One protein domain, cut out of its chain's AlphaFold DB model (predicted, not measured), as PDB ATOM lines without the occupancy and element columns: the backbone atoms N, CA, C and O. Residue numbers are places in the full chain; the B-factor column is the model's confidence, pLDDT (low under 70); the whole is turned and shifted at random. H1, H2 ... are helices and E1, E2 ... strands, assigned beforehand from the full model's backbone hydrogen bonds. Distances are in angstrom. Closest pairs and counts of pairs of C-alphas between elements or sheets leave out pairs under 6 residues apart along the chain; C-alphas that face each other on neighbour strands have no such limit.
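AT A GLANCE: This is residues 4 to 114 of the 116 residues of the protein "Histidinol-phosphatase" of Actinobacteria bacterium (UniProt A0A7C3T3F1). Two short parallel strands, E1 and E2, form a small core; helix H4 covers them, H3 is near E1, and the antiparallel hairpin of E3 and E4 sits next to E2 with its strand E3. H1 packs on H3 with its residues 25 to 29, far from the hairpin, and the unnamed stretch of residues 4 to 21 comes before it. The printed part has 111 residues, with four named helices and four named strands in the order H1 E1 H2 H3 E2 H4 E3 E4. The two sheets have two strands each, E1 with E2 and E3 with E4; the class is mixed, helices and strands. The whole is compact and rounded, with a radius of gyration of the C-alphas of 13.7 A and spans of 39 by 34 by 26 A.

IN THESE COORDINATES: After residues 4 to 21, H1 covers residues 22 to 34, beginning at C-alpha 22 at (566.150, 377.851, 394.440) and measuring 18.3 A. E1 is residues 38 to 42, 12.3 A, and H2 is residues 43 to 47, 7.8 A. H3 is residues 57 to 65, 12.5 A, and E2 is residues 70 to 73, 10.0 A, with C-alpha 70 at (577.770, 362.863, 389.408). H4 is residues 86 to 96, 15.2 A. E3 is residues 100 to 105, 16.2 A, and E4 is residues 108 to 113, 17.0 A, ending at C-alpha 113 at (588.041, 358.134, 392.034).

HOW THE PARTS SIT: E1 and E2 are parallel at 37 degrees, with N 41 and O 71 2.8 A apart, within hydrogen-bond range. E1, H2 and H3, and E2 form a strand-helix-strand unit, two parallel neighbour strands with helices between them along the chain, and its crossover is right-handed. The closest C-alphas of E1 and H4 are those of Val 41 and Ala 89, 6.8 A. H3 and H4 touch at Arg 61 and Val 96, whose C-alphas are 5.9 A apart, at a steep tilt of 58 degrees, the same way. H1 touches H3 with residues 25 to 29 alone, closest at the C-alphas of Leu 29 and Cys 63, 6.6 A, at a steep tilt of 43 degrees, the same way. H2 and H4 are close but not clearly touching, with the C-alphas of Thr 43 and Ala 89 6.7 A apart. The closest C-alphas of E2 and E3 are those of Thr 71 and Thr 102, 5.2 A. E3 and E4 form a hairpin, antiparallel at 147 degrees, with N 103 and O 110 2.8 A apart, within hydrogen-bond range. H1 and E4 are apart. In H1, H3 and H4 every O i to N i+4 pair is within hydrogen-bond range; in H2 it is 0 of 1, beside 2 of 2 O i to N i+3 pairs.

THE WHOLE: The two C-alphas farthest apart are those of Ser 18 and Arg 106, 41.3 A. The printed part has no cut, and the link from E2 to H4, 12 residues, is long. The mean pLDDT of the printed part is 96.8, and no printed residue is under 70.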
ATOM      1  N   MET A   4     570.513 362.581 384.534       98.06
ATOM      2  CA  MET A   4     569.916 363.876 384.213       98.06
ATOM      3  C   MET A   4     570.996 364.771 383.595       98.06
ATOM      4  O   MET A   4     571.925 365.195 384.285       98.06
ATOM      5  N   ALA A   5     570.883 365.028 382.293       96.81
ATOM      6  CA  ALA A   5     571.839 365.843 381.551       96.81
ATOM      7  C   ALA A   5     571.593 367.341 381.786       96.81
ATOM      8  O   ALA A   5     570.432 367.766 381.801       96.81
ATOM      9  N   HIS A   6     572.678 368.112 381.956       93.75
ATOM     10  CA  HIS A   6     572.708 369.588 382.003       93.75
ATOM     11  C   HIS A   6     571.413 370.237 382.570       93.75
ATOM     12  O   HIS A   6     570.642 370.850 381.826       93.75
ATOM     13  N   PRO A   7     571.116 370.082 383.879       93.56
ATOM     14  CA  PRO A   7     569.788 370.376 384.438       93.56
ATOM     15  C   PRO A   7     569.436 371.870 384.523       93.56
ATOM     16  O   PRO A   7     568.274 372.216 384.720       93.56
ATOM     17  N   ASP A   8     570.407 372.765 384.342       95.25
ATOM     18  CA  ASP A   8     570.223 374.217 384.273       95.25
ATOM     19  C   ASP A   8     570.469 374.780 382.858       95.25
ATOM     20  O   ASP A   8     570.707 375.977 382.715       95.25
ATOM     21  N   LEU A   9     570.356 373.950 381.805       96.31
ATOM     22  CA  LEU A   9     570.622 374.299 380.395       96.31
ATOM     23  C   LEU A   9     569.993 375.620 379.929       96.31
ATOM     24  O   LEU A   9     570.529 376.279 379.042       96.31
ATOM     25  N   ILE A  10     568.870 376.024 380.529       94.50
ATOM     26  CA  ILE A  10     568.177 377.283 380.234       94.50
ATOM     27  C   ILE A  10     569.115 378.503 380.262       94.50
ATOM     28  O   ILE A  10     568.890 379.459 379.523       94.50
ATOM     29  N   LYS A  11     570.210 378.448 381.040       94.81
ATOM     30  CA  LYS A  11     571.211 379.518 381.112       94.81
ATOM     31  C   LYS A  11     572.138 379.623 379.896       94.81
ATOM     32  O   LYS A  11     572.920 380.563 379.853       94.81
ATOM     33  N   MET A  12     572.082 378.704 378.924       96.94
ATOM     34  CA  MET A  12     573.065 378.551 377.832       96.94
ATOM     35  C   MET A  12     573.450 379.857 377.123       96.94
ATOM     36  O   MET A  12     574.625 380.075 376.822       96.94
ATOM     37  N   PHE A  13     572.471 380.723 376.854       97.25
ATOM     38  CA  PHE A  13     572.665 381.995 376.151       97.25
ATOM     39  C   PHE A  13     572.878 383.192 377.096       97.25
ATOM     40  O   PHE A  13     572.755 384.338 376.682       97.25
ATOM     41  N   GLY A  14     573.172 382.940 378.374       93.19
ATOM     42  CA  GLY A  14     573.370 383.962 379.406       93.19
ATOM     43  C   GLY A  14     572.081 384.466 380.063       93.19
ATOM     44  O   GLY A  14     572.151 385.222 381.032       93.19
ATOM     45  N   TYR A  15     570.908 384.033 379.594       92.25
ATOM     46  CA  TYR A  15     569.629 384.392 380.203       92.25
ATOM     47  C   TYR A  15     569.425 383.649 381.519       92.25
ATOM     48  O   TYR A  15     569.467 382.421 381.569       92.25
ATOM     49  N   ARG A  16     569.160 384.400 382.585       90.25
ATOM     50  CA  ARG A  16     568.815 383.850 383.895       90.25
ATOM     51  C   ARG A  16     567.470 384.400 384.352       90.25
ATOM     52  O   ARG A  16     567.150 385.545 384.021       90.25
ATOM     53  N   PRO A  17     566.680 383.611 385.099       86.94
ATOM     54  CA  PRO A  17     565.501 384.126 385.773       86.94
ATOM     55  C   PRO A  17     565.880 385.329 386.643       86.94
ATOM     56  O   PRO A  17     566.899 385.306 387.324       86.94
ATOM     57  N   SER A  18     565.058 386.375 386.625       85.38
ATOM     58  CA  SER A  18     565.263 387.568 387.455       85.38
ATOM     59  C   SER A  18     564.820 387.382 388.911       85.38
ATOM     60  O   SER A  18     564.983 388.296 389.713       85.38
ATOM     61  N   GLY A  19     564.204 386.244 389.241       86.56
ATOM     62  CA  GLY A  19     563.716 385.916 390.578       86.56
ATOM     63  C   GLY A  19     564.343 384.638 391.124       86.56
ATOM     64  O   GLY A  19     564.979 383.878 390.394       86.56
ATOM     65  N   GLU A  20     564.111 384.396 392.410       86.44
ATOM     66  CA  GLU A  20     564.594 383.209 393.111       86.44
ATOM     67  C   GLU A  20     563.973 381.930 392.539       86.44
ATOM     68  O   GLU A  20     562.755 381.751 392.530       86.44
ATOM     69  N   VAL A  21     564.824 381.017 392.075       89.12
ATOM     70  CA  VAL A  21     564.425 379.701 391.539       89.12
ATOM     71  C   VAL A  21     564.944 378.536 392.381       89.12
ATOM     72  O   VAL A  21     564.751 377.372 392.026       89.12
ATOM     73  N   SER A  22     565.568 378.833 393.521       88.25
ATOM     74  CA  SER A  22     566.150 377.851 394.440       88.25
ATOM     75  C   SER A  22     565.141 376.782 394.873       88.25
ATOM     76  O   SER A  22     565.483 375.604 394.915       88.25
ATOM     77  N   ASP A  23     563.875 377.135 395.099       93.44
ATOM     78  CA  ASP A  23     562.836 376.166 395.477       93.44
ATOM     79  C   ASP A  23     562.405 375.249 394.323       93.44
ATOM     80  O   ASP A  23     562.067 374.082 394.544       93.44
ATOM     81  N   ILE A  24     562.458 375.739 393.080       92.88
ATOM     82  CA  ILE A  24     562.228 374.909 391.891       92.88
ATOM     83  C   ILE A  24     563.352 373.879 391.779       92.88
ATOM     84  O   ILE A  24     563.076 372.691 391.589       92.88
ATOM     85  N   TYR A  25     564.600 374.318 391.958       94.25
ATOM     86  CA  TYR A  25     565.753 373.428 391.966       94.25
ATOM     87  C   TYR A  25     565.682 372.410 393.098       94.25
ATOM     88  O   TYR A  25     565.786 371.220 392.820       94.25
ATOM     89  N   ARG A  26     565.411 372.832 394.340       95.44
ATOM     90  CA  ARG A  26     565.272 371.921 395.488       95.44
ATOM     91  C   ARG A  26     564.266 370.813 395.209       95.44
ATOM     92  O   ARG A  26     564.626 369.644 395.274       95.44
ATOM     93  N   ARG A  27     563.052 371.169 394.776       96.75
ATOM     94  CA  ARG A  27     562.008 370.187 394.443       96.75
ATOM     95  C   ARG A  27     562.411 369.248 393.309       96.75
ATOM     96  O   ARG A  27     562.041 368.078 393.330       96.75
ATOM     97  N   CYS A  28     563.116 369.753 392.297       96.19
ATOM     98  CA  CYS A  28     563.622 368.920 391.209       96.19
ATOM     99  C   CYS A  28     564.668 367.926 391.729       96.19
ATOM    100  O   CYS A  28     564.546 366.729 391.480       96.19
ATOM    101  N   LEU A  29     565.645 368.404 392.499       97.50
ATOM    102  CA  LEU A  29     566.712 367.578 393.048       97.50
ATOM    103  C   LEU A  29     566.198 366.546 394.056       97.50
ATOM    104  O   LEU A  29     566.673 365.416 394.028       97.50
ATOM    105  N   ASP A  30     565.198 366.876 394.876       98.00
ATOM    106  CA  ASP A  30     564.557 365.911 395.781       98.00
ATOM    107  C   ASP A  30     563.996 364.716 394.987       98.00
ATOM    108  O   ASP A  30     564.215 363.559 395.343       98.00
ATOM    109  N   ARG A  31     563.359 364.976 393.835       97.75
ATOM    110  CA  ARG A  31     562.857 363.921 392.936       97.75
ATOM    111  C   ARG A  31     563.975 363.136 392.254       97.75
ATOM    112  O   ARG A  31     563.824 361.934 392.051       97.75
ATOM    113  N   LEU A  32     565.081 363.785 391.884       97.62
ATOM    114  CA  LEU A  32     566.241 363.092 391.312       97.62
ATOM    115  C   LEU A  32     566.903 362.164 392.339       97.62
ATOM    116  O   LEU A  32     567.267 361.042 391.988       97.62
ATOM    117  N   ALA A  33     567.006 362.605 393.594       97.94
ATOM    118  CA  ALA A  33     567.519 361.798 394.694       97.94
ATOM    119  C   ALA A  33     566.617 360.580 394.957       97.94
ATOM    120  O   ALA A  33     567.106 359.451 394.957       97.94
ATOM    121  N   GLU A  34     565.298 360.782 395.073       98.06
ATOM    122  CA  GLU A  34     564.314 359.694 395.228       98.06
ATOM    123  C   GLU A  34     564.382 358.669 394.084       98.06
ATOM    124  O   GLU A  34     564.269 357.465 394.309       98.06
ATOM    125  N   ALA A  35     564.582 359.136 392.849       97.44
ATOM    126  CA  ALA A  35     564.675 358.274 391.674       97.44
ATOM    127  C   ALA A  35     566.061 357.621 391.488       97.44
ATOM    128  O   ALA A  35     566.228 356.803 390.581       97.44
ATOM    129  N   GLY A  36     567.052 357.959 392.320       96.62
ATOM    130  CA  GLY A  36     568.404 357.402 392.254       96.62
ATOM    131  C   GLY A  36     569.165 357.762 390.973       96.62
ATOM    132  O   GLY A  36     569.984 356.966 390.504       96.62
ATOM    133  N   VAL A  37     568.868 358.928 390.389       97.06
ATOM    134  CA  VAL A  37     569.452 359.396 389.123       97.06
ATOM    135  C   VAL A  37     570.811 360.056 389.372       97.06
ATOM    136  O   VAL A  37     571.013 360.721 390.384       97.06
ATOM    137  N   VAL A  38     571.739 359.908 388.429       98.44
ATOM    138  CA  VAL A  38     573.024 360.626 388.421       98.44
ATOM    139  C   VAL A  38     572.852 361.979 387.729       98.44
ATOM    140  O   VAL A  38     572.100 362.083 386.765       98.44
ATOM    141  N   VAL A  39     573.561 363.015 388.164       98.69
ATOM    142  CA  VAL A  39     573.599 364.313 387.469       98.69
ATOM    143  C   VAL A  39     574.850 364.414 386.598       98.69
ATOM    144  O   VAL A  39     575.964 364.125 387.037       98.69
ATOM    145  N   GLU A  40     574.679 364.820 385.344       98.69
ATOM    146  CA  GLU A  40     575.804 365.121 384.462       98.69
ATOM    147  C   GLU A  40     576.431 366.471 384.822       98.69
ATOM    148  O   GLU A  40     575.737 367.482 384.915       98.69
ATOM    149  N   VAL A  41     577.755 366.489 384.945       98.69
ATOM    150  CA  VAL A  41     578.585 367.691 384.958       98.69
ATOM    151  C   VAL A  41     579.134 367.873 383.548       98.69
ATOM    152  O   VAL A  41     580.045 367.164 383.112       98.69
ATOM    153  N   ASN A  42     578.526 368.798 382.822       98.75
ATOM    154  CA  ASN A  42     578.717 369.015 381.405       98.75
ATOM    155  C   ASN A  42     579.602 370.236 381.129       98.75
ATOM    156  O   ASN A  42     579.268 371.368 381.498       98.75
ATOM    157  N   THR A  43     580.723 370.015 380.444       98.62
ATOM    158  CA  THR A  43     581.700 371.069 380.145       98.62
ATOM    159  C   THR A  43     581.368 371.906 378.917       98.62
ATOM    160  O   THR A  43     581.981 372.955 378.723       98.62
ATOM    161  N   ALA A  44     580.380 371.524 378.101       98.25
ATOM    162  CA  ALA A  44     580.041 372.273 376.895       98.25
ATOM    163  C   ALA A  44     579.610 373.709 377.173       98.25
ATOM    164  O   ALA A  44     579.806 374.562 376.314       98.25
ATOM    165  N   GLY A  45     579.079 374.009 378.359       98.00
ATOM    166  CA  GLY A  45     578.691 375.372 378.712       98.00
ATOM    167  C   GLY A  45     579.854 376.372 378.739       98.00
ATOM    168  O   GLY A  45     579.627 377.549 378.471       98.00
ATOM    169  N   LEU A  46     581.102 375.908 378.902       98.12
ATOM    170  CA  LEU A  46     582.311 376.729 378.730       98.12
ATOM    171  C   LEU A  46     582.515 377.188 377.276       98.12
ATOM    172  O   LEU A  46     583.126 378.223 377.033       98.12
ATOM    173  N   ARG A  47     581.974 376.439 376.307       97.62
ATOM    174  CA  ARG A  47     582.001 376.747 374.864       97.62
ATOM    175  C   ARG A  47     580.714 377.424 374.377       97.62
ATOM    176  O   ARG A  47     580.538 377.629 373.176       97.62
ATOM    177  N   LYS A  48     579.778 377.733 375.281       97.62
ATOM    178  CA  LYS A  48     578.530 378.462 374.993       97.62
ATOM    179  C   LYS A  48     578.617 379.885 375.556       97.62
ATOM    180  O   LYS A  48     579.478 380.140 376.395       97.62
ATOM    181  N   PRO A  49     577.726 380.812 375.151       97.88
ATOM    182  CA  PRO A  49     577.763 382.194 375.636       97.88
ATOM    183  C   PRO A  49     577.745 382.347 377.161       97.88
ATOM    184  O   PRO A  49     578.276 383.328 377.669       97.88
ATOM    185  N   VAL A  50     577.165 381.390 377.895       97.69
ATOM    186  CA  VAL A  50     577.177 381.412 379.364       97.69
ATOM    187  C   VAL A  50     578.574 381.278 379.979       97.69
ATOM    188  O   VAL A  50     578.786 381.797 381.069       97.69
ATOM    189  N   GLY A  51     579.518 380.606 379.312       97.81
ATOM    190  CA  GLY A  51     580.893 380.452 379.801       97.81
ATOM    191  C   GLY A  51     581.017 379.681 381.122       97.81
ATOM    192  O   GLY A  51     581.978 379.874 381.860       97.81
ATOM    193  N   GLU A  52     580.053 378.817 381.442       97.69
ATOM    194  CA  GLU A  52     579.959 378.099 382.718       97.69
ATOM    195  C   GLU A  52     579.652 376.621 382.502       97.69
ATOM    196  O   GLU A  52     578.867 376.269 381.630       97.69
ATOM    197  N   ILE A  53     580.190 375.759 383.363       98.44
ATOM    198  CA  ILE A  53     579.794 374.347 383.438       98.44
ATOM    199  C   ILE A  53     578.303 374.230 383.807       98.44
ATOM    200  O   ILE A  53     577.762 375.054 384.561       98.44
ATOM    201  N   TYR A  54     577.650 373.196 383.271       98.31
ATOM    202  CA  TYR A  54     576.331 372.756 383.723       98.31
ATOM    203  C   TYR A  54     576.483 371.546 384.662       98.31
ATOM    204  O   TYR A  54     577.213 370.627 384.318       98.31
ATOM    205  N   PRO A  55     575.777 371.469 385.793       97.88
ATOM    206  CA  PRO A  55     575.107 372.586 386.419       97.88
ATOM    207  C   PRO A  55     576.068 373.604 387.034       97.88
ATOM    208  O   PRO A  55     577.249 373.328 387.247       97.88
ATOM    209  N   ALA A  56     575.539 374.792 387.334       96.38
ATOM    210  CA  ALA A  56     576.224 375.786 388.151       96.38
ATOM    211  C   ALA A  56     576.693 375.185 389.488       96.38
ATOM    212  O   ALA A  56     576.050 374.303 390.058       96.38
ATOM    213  N   GLU A  57     577.788 375.718 390.027       97.12
ATOM    214  CA  GLU A  57     578.404 375.215 391.260       97.12
ATOM    215  C   GLU A  57     577.449 375.215 392.462       97.12
ATOM    216  O   GLU A  57     577.478 374.294 393.272       97.12
ATOM    217  N   GLU A  58     576.572 376.214 392.572       95.25
ATOM    218  CA  GLU A  58     575.547 376.264 393.620       95.25
ATOM    219  C   GLU A  58     574.582 375.076 393.534       95.25
ATOM    220  O   GLU A  58     574.324 374.408 394.534       95.25
ATOM    221  N   LEU A  59     574.122 374.750 392.327       96.62
ATOM    222  CA  LEU A  59     573.238 373.614 392.110       96.62
ATOM    223  C   LEU A  59     573.976 372.284 392.352       96.62
ATOM    224  O   LEU A  59     573.384 371.354 392.892       96.62
ATOM    225  N   LEU A  60     575.284 372.207 392.066       98.19
ATOM    226  CA  LEU A  60     576.115 371.059 392.458       98.19
ATOM    227  C   LEU A  60     576.236 370.896 393.977       98.19
ATOM    228  O   LEU A  60     576.254 369.763 394.453       98.19
ATOM    229  N   ARG A  61     576.297 371.986 394.754       98.31
ATOM    230  CA  ARG A  61     576.267 371.892 396.225       98.31
ATOM    231  C   ARG A  61     574.936 371.326 396.708       98.31
ATOM    232  O   ARG A  61     574.939 370.405 397.516       98.31
ATOM    233  N   MET A  62     573.820 371.785 396.138       97.81
ATOM    234  CA  MET A  62     572.497 371.232 396.451       97.81
ATOM    235  C   MET A  62     572.365 369.748 396.074       97.81
ATOM    236  O   MET A  62     571.667 369.005 396.768       97.81
ATOM    237  N   CYS A  63     573.013 369.314 394.985       98.44
ATOM    238  CA  CYS A  63     573.116 367.899 394.624       98.44
ATOM    239  C   CYS A  63     573.903 367.109 395.677       98.44
ATOM    240  O   CYS A  63     573.447 366.049 396.102       98.44
ATOM    241  N   LEU A  64     575.052 367.631 396.121       98.44
ATOM    242  CA  LEU A  64     575.905 366.976 397.116       98.44
ATOM    243  C   LEU A  64     575.187 366.814 398.463       98.44
ATOM    244  O   LEU A  64     575.259 365.744 399.057       98.44
ATOM    245  N   GLU A  65     574.448 367.834 398.911       98.19
ATOM    246  CA  GLU A  65     573.616 367.790 400.130       98.19
ATOM    247  C   GLU A  65     572.584 366.651 400.124       98.19
ATOM    248  O   GLU A  65     572.157 366.196 401.181       98.19
ATOM    249  N   ARG A  66     572.176 366.202 398.933       98.25
ATOM    250  CA  ARG A  66     571.205 365.120 398.709       98.25
ATOM    251  C   ARG A  66     571.862 363.801 398.321       98.25
ATOM    252  O   ARG A  66     571.172 362.893 397.869       98.25
ATOM    253  N   GLU A  67     573.189 363.725 398.422       98.25
ATOM    254  CA  GLU A  67     573.984 362.563 398.023       98.25
ATOM    255  C   GLU A  67     573.761 362.155 396.556       98.25
ATOM    256  O   GLU A  67     573.926 360.993 396.185       98.25
ATOM    257  N   ILE A  68     573.398 363.113 395.691       98.69
ATOM    258  CA  ILE A  68     573.177 362.842 394.271       98.69
ATOM    259  C   ILE A  68     574.540 362.609 393.602       98.69
ATOM    260  O   ILE A  68     575.380 363.522 393.586       98.69
ATOM    261  N   PRO A  69     574.778 361.415 393.028       98.50
ATOM    262  CA  PRO A  69     576.018 361.104 392.334       98.50
ATOM    263  C   PRO A  69     576.179 361.923 391.051       98.50
ATOM    264  O   PRO A  69     575.198 362.328 390.424       98.50
ATOM    265  N   VAL A  70     577.428 362.101 390.618       98.75
ATOM    266  CA  VAL A  70     577.770 362.863 389.408       98.75
ATOM    267  C   VAL A  70     578.538 362.037 388.383       98.75
ATOM    268  O   VAL A  70     579.275 361.117 388.732       98.75
ATOM    269  N   THR A  71     578.398 362.395 387.111       98.56
ATOM    270  CA  THR A  71     579.215 361.886 386.001       98.56
ATOM    271  C   THR A  71     579.710 363.042 385.132       98.56
ATOM    272  O   THR A  71     579.222 364.158 385.281       98.56
ATOM    273  N   LEU A  72     580.682 362.811 384.245       98.19
ATOM    274  CA  LEU A  72     581.218 363.849 383.355       98.19
ATOM    275  C   LEU A  72     580.685 363.689 381.930       98.19
ATOM    276  O   LEU A  72     580.669 362.582 381.392       98.19
ATOM    277  N   GLY A  73     580.337 364.811 381.304       98.19
ATOM    278  CA  GLY A  73     579.962 364.896 379.894       98.19
ATOM    279  C   GLY A  73     580.670 366.061 379.210       98.19
ATOM    280  O   GLY A  73     580.816 367.132 379.790       98.19
ATOM    281  N   SER A  74     581.152 365.861 377.981       98.19
ATOM    282  CA  SER A  74     581.722 366.962 377.177       98.19
ATOM    283  C   SER A  74     580.737 367.527 376.160       98.19
ATOM    284  O   SER A  74     580.992 368.609 375.635       98.19
ATOM    285  N   ASP A  75     579.650 366.794 375.881       97.81
ATOM    286  CA  ASP A  75     578.668 367.094 374.828       97.81
ATOM    287  C   ASP A  75     579.350 367.485 373.500       97.81
ATOM    288  O   ASP A  75     579.110 368.522 372.877       97.81
ATOM    289  N   ALA A  76     580.320 366.643 373.134       97.62
ATOM    290  CA  ALA A  76     581.179 366.811 371.978       97.62
ATOM    291  C   ALA A  76     580.396 366.599 370.678       97.62
ATOM    292  O   ALA A  76     579.825 365.534 370.447       97.62
ATOM    293  N   HIS A  77     580.441 367.599 369.804       97.56
ATOM    294  CA  HIS A  77     579.901 367.568 368.446       97.56
ATOM    295  C   HIS A  77     581.013 367.504 367.382       97.56
ATOM    296  O   HIS A  77     580.732 367.370 366.192       97.56
ATOM    297  N   ALA A  78     582.281 367.554 367.804       97.69
ATOM    298  CA  ALA A  78     583.453 367.299 366.975       97.69
ATOM    299  C   ALA A  78     584.497 366.448 367.729       97.69
ATOM    300  O   ALA A  78     584.557 366.506 368.960       97.69
ATOM    301  N   PRO A  79     585.375 365.696 367.030       98.00
ATOM    302  CA  PRO A  79     586.375 364.841 367.679       98.00
ATOM    303  C   PRO A  79     587.285 365.572 368.675       98.00
ATOM    304  O   PRO A  79     587.627 365.016 369.714       98.00
ATOM    305  N   GLY A  80     587.643 366.827 368.387       97.12
ATOM    306  CA  GLY A  80     588.487 367.645 369.264       97.12
ATOM    307  C   GLY A  80     587.813 368.097 370.563       97.12
ATOM    308  O   GLY A  80     588.492 368.598 371.449       97.12
ATOM    309  N   GLU A  81     586.497 367.924 370.696       98.12
ATOM    310  CA  GLU A  81     585.753 368.304 371.900       98.12
ATOM    311  C   GLU A  81     585.603 367.147 372.897       98.12
ATOM    312  O   GLU A  81     585.143 367.356 374.020       98.12
ATOM    313  N   VAL A  82     585.983 365.925 372.512       98.31
ATOM    314  CA  VAL A  82     585.872 364.749 373.379       98.31
ATOM    315  C   VAL A  82     586.729 364.950 374.625       98.31
ATOM    316  O   VAL A  82     587.950 365.059 374.550       98.31
ATOM    317  N   GLY A  83     586.076 364.988 375.787       97.81
ATOM    318  CA  GLY A  83     586.751 365.200 377.071       97.81
ATOM    319  C   GLY A  83     587.279 366.624 377.278       97.81
ATOM    320  O   GLY A  83     588.025 366.855 378.233       97.81
ATOM    321  N   ALA A  84     586.900 367.577 376.417       98.25
ATOM    322  CA  ALA A  84     587.294 368.972 376.559       98.25
ATOM    323  C   ALA A  84     586.912 369.507 377.947       98.25
ATOM    324  O   ALA A  84     585.807 369.274 378.445       98.25
ATOM    325  N   ASP A  85     587.860 370.204 378.573       97.88
ATOM    326  CA  ASP A  85     587.712 370.880 379.865       97.88
ATOM    327  C   ASP A  85     587.354 369.973 381.062       97.88
ATOM    328  O   ASP A  85     586.938 370.456 382.118       97.88
ATOM    329  N   PHE A  86     587.565 368.654 380.968       98.12
ATOM    330  CA  PHE A  86     587.321 367.730 382.089       98.12
ATOM    331  C   PHE A  86     588.147 368.063 383.336       98.12
ATOM    332  O   PHE A  86     587.664 367.881 384.454       98.12
ATOM    333  N   ALA A  87     589.350 368.618 383.170       97.75
ATOM    334  CA  ALA A  87     590.156 369.106 384.289       97.75
ATOM    335  C   ALA A  87     589.450 370.238 385.061       97.75
ATOM    336  O   ALA A  87     589.481 370.263 386.293       97.75
ATOM    337  N   ALA A  88     588.750 371.140 384.360       97.81
ATOM    338  CA  ALA A  88     587.982 372.213 384.988       97.81
ATOM    339  C   ALA A  88     586.764 371.661 385.749       97.81
ATOM    340  O   ALA A  88     586.513 372.066 386.888       97.81
ATOM    341  N   ALA A  89     586.055 370.685 385.171       98.25
ATOM    342  CA  ALA A  89     584.964 369.989 385.856       98.25
ATOM    343  C   ALA A  89     585.446 369.239 387.105       98.25
ATOM    344  O   ALA A  89     584.841 369.371 388.168       98.25
ATOM    345  N   ALA A  90     586.567 368.516 387.022       98.25
ATOM    346  CA  ALA A  90     587.157 367.833 388.171       98.25
ATOM    347  C   ALA A  90     587.556 368.821 389.281       98.25
ATOM    348  O   ALA A  90     587.256 368.589 390.454       98.25
ATOM    349  N   ALA A  91     588.160 369.960 388.932       98.00
ATOM    350  CA  ALA A  91     588.496 371.008 389.895       98.00
ATOM    351  C   ALA A  91     587.250 371.608 390.574       98.00
ATOM    352  O   ALA A  91     587.247 371.814 391.792       98.00
ATOM    353  N   MET A  92     586.171 371.851 389.822       98.25
ATOM    354  CA  MET A  92     584.891 372.302 390.380       98.25
ATOM    355  C   MET A  92     584.299 371.258 391.333       98.25
ATOM    356  O   MET A  92     583.956 371.595 392.464       98.25
ATOM    357  N   LEU A  93     584.252 369.990 390.924       98.56
ATOM    358  CA  LEU A  93     583.747 368.894 391.749       98.56
ATOM    359  C   LEU A  93     584.512 368.747 393.068       98.56
ATOM    360  O   LEU A  93     583.892 368.611 394.124       98.56
ATOM    361  N   ARG A  94     585.846 368.864 393.043       98.19
ATOM    362  CA  ARG A  94     586.670 368.849 394.266       98.19
ATOM    363  C   ARG A  94     586.310 369.951 395.241       98.19
ATOM    364  O   ARG A  94     586.254 369.685 396.443       98.19
ATOM    365  N   ARG A  95     586.130 371.162 394.711       97.94
ATOM    366  CA  ARG A  95     585.805 372.372 395.469       97.94
ATOM    367  C   ARG A  95     584.404 372.303 396.067       97.94
ATOM    368  O   ARG A  95     584.223 372.749 397.192       97.94
ATOM    369  N   VAL A  96     583.452 371.699 395.354       98.44
ATOM    370  CA  VAL A  96     582.108 371.405 395.877       98.44
ATOM    371  C   VAL A  96     582.163 370.361 396.994       98.44
ATOM    372  O   VAL A  96     581.470 370.516 397.992       98.44
ATOM    373  N   GLY A  97     583.005 369.333 396.858       98.50
ATOM    374  CA  GLY A  97     583.205 368.305 397.888       98.50
ATOM    375  C   GLY A  97     583.161 366.868 397.372       98.50
ATOM    376  O   GLY A  97     583.479 365.945 398.118       98.50
ATOM    377  N   TYR A  98     582.850 366.662 396.092       98.56
ATOM    378  CA  TYR A  98     582.873 365.342 395.471       98.56
ATOM    379  C   TYR A  98     584.291 364.742 395.460       98.56
ATOM    380  O   TYR A  98     585.308 365.449 395.393       98.56
ATOM    381  N   ARG A  99     584.353 363.409 395.541       98.19
ATOM    382  CA  ARG A  99     585.599 362.616 395.556       98.19
ATOM    383  C   ARG A  99     585.610 361.467 394.553       98.19
ATOM    384  O   ARG A  99     586.671 360.920 394.267       98.19
ATOM    385  N   GLU A 100     584.458 361.155 393.980       98.38
ATOM    386  CA  GLU A 100     584.277 360.090 393.007       98.38
ATOM    387  C   GLU A 100     583.336 360.525 391.887       98.38
ATOM    388  O   GLU A 100     582.574 361.484 392.024       98.38
ATOM    389  N   LEU A 101     583.420 359.808 390.771       98.50
ATOM    390  CA  LEU A 101     582.506 359.890 389.644       98.50
ATOM    391  C   LEU A 101     581.756 358.571 389.524       98.50
ATOM    392  O   LEU A 101     582.345 357.498 389.656       98.50
ATOM    393  N   THR A 102     580.476 358.645 389.186       98.50
ATOM    394  CA  THR A 102     579.708 357.484 388.747       98.50
ATOM    395  C   THR A 102     579.918 357.247 387.257       98.50
ATOM    396  O   THR A 102     579.792 358.152 386.429       98.50
ATOM    397  N   VAL A 103     580.209 355.997 386.913       98.12
ATOM    398  CA  VAL A 103     580.310 355.501 385.540       98.12
ATOM    399  C   VAL A 103     579.318 354.369 385.317       98.12
ATOM    400  O   VAL A 103     578.914 353.675 386.252       98.12
ATOM    401  N   PHE A 104     578.936 354.168 384.059       98.06
ATOM    402  CA  PHE A 104     577.979 353.141 383.672       98.06
ATOM    403  C   PHE A 104     578.574 352.187 382.645       98.06
ATOM    404  O   PHE A 104     579.152 352.600 381.642       98.06
ATOM    405  N   ARG A 105     578.351 350.887 382.848       97.44
ATOM    406  CA  ARG A 105     578.638 349.840 381.863       97.44
ATOM    407  C   ARG A 105     577.412 348.958 381.710       97.44
ATOM    408  O   ARG A 105     577.018 348.284 382.654       97.44
ATOM    409  N   ARG A 106     576.809 348.934 380.515       96.69
ATOM    410  CA  ARG A 106     575.546 348.203 380.263       96.69
ATOM    411  C   ARG A 106     574.458 348.563 381.292       96.69
ATOM    412  O   ARG A 106     573.803 347.678 381.829       96.69
ATOM    413  N   ARG A 107     574.315 349.861 381.595       96.31
ATOM    414  CA  ARG A 107     573.394 350.416 382.611       96.31
ATOM    415  C   ARG A 107     573.674 349.977 384.062       96.31
ATOM    416  O   ARG A 107     572.946 350.382 384.959       96.31
ATOM    417  N   ALA A 108     574.735 349.208 384.321       97.25
ATOM    418  CA  ALA A 108     575.211 348.940 385.675       97.25
ATOM    419  C   ALA A 108     576.128 350.081 386.132       97.25
ATOM    420  O   ALA A 108     577.093 350.408 385.435       97.25
ATOM    421  N   ARG A 109     575.803 350.681 387.280       96.69
ATOM    422  CA  ARG A 109     576.559 351.790 387.873       96.69
ATOM    423  C   ARG A 109     577.731 351.289 388.721       96.69
ATOM    424  O   ARG A 109     577.595 350.287 389.420       96.69
ATOM    425  N   SER A 110     578.840 352.018 388.700       98.19
ATOM    426  CA  SER A 110     579.986 351.855 389.608       98.19
ATOM    427  C   SER A 110     580.668 353.203 389.845       98.19
ATOM    428  O   SER A 110     580.541 354.095 389.005       98.19
ATOM    429  N   SER A 111     581.425 353.341 390.932       98.12
ATOM    430  CA  SER A 111     582.191 354.559 391.229       98.12
ATOM    431  C   SER A 111     583.666 354.412 390.847       98.12
ATOM    432  O   SER A 111     584.247 353.331 390.970       98.12
ATOM    433  N   ILE A 112     584.273 355.506 390.393       98.12
ATOM    434  CA  ILE A 112     585.723 355.652 390.211       98.12
ATOM    435  C   ILE A 112     586.218 356.896 390.958       98.12
ATOM    436  O   ILE A 112     585.465 357.864 391.071       98.12
ATOM    437  N   PRO A 113     587.476 356.929 391.434       98.06
ATOM    438  CA  PRO A 113     588.041 358.134 392.034       98.06
ATOM    439  C   PRO A 113     588.019 359.320 391.064       98.06
ATOM    440  O   PRO A 113     588.247 359.158 389.864       98.06
ATOM    441  N   LEU A 114     587.780 360.522 391.588       96.75
ATOM    442  CA  LEU A 114     587.836 361.750 390.799       96.75
ATOM    443  C   LEU A 114     589.288 361.995 390.319       96.75
ATOM    444  O   LEU A 114     590.182 362.136 391.162       96.75
TER     445      LEU A 114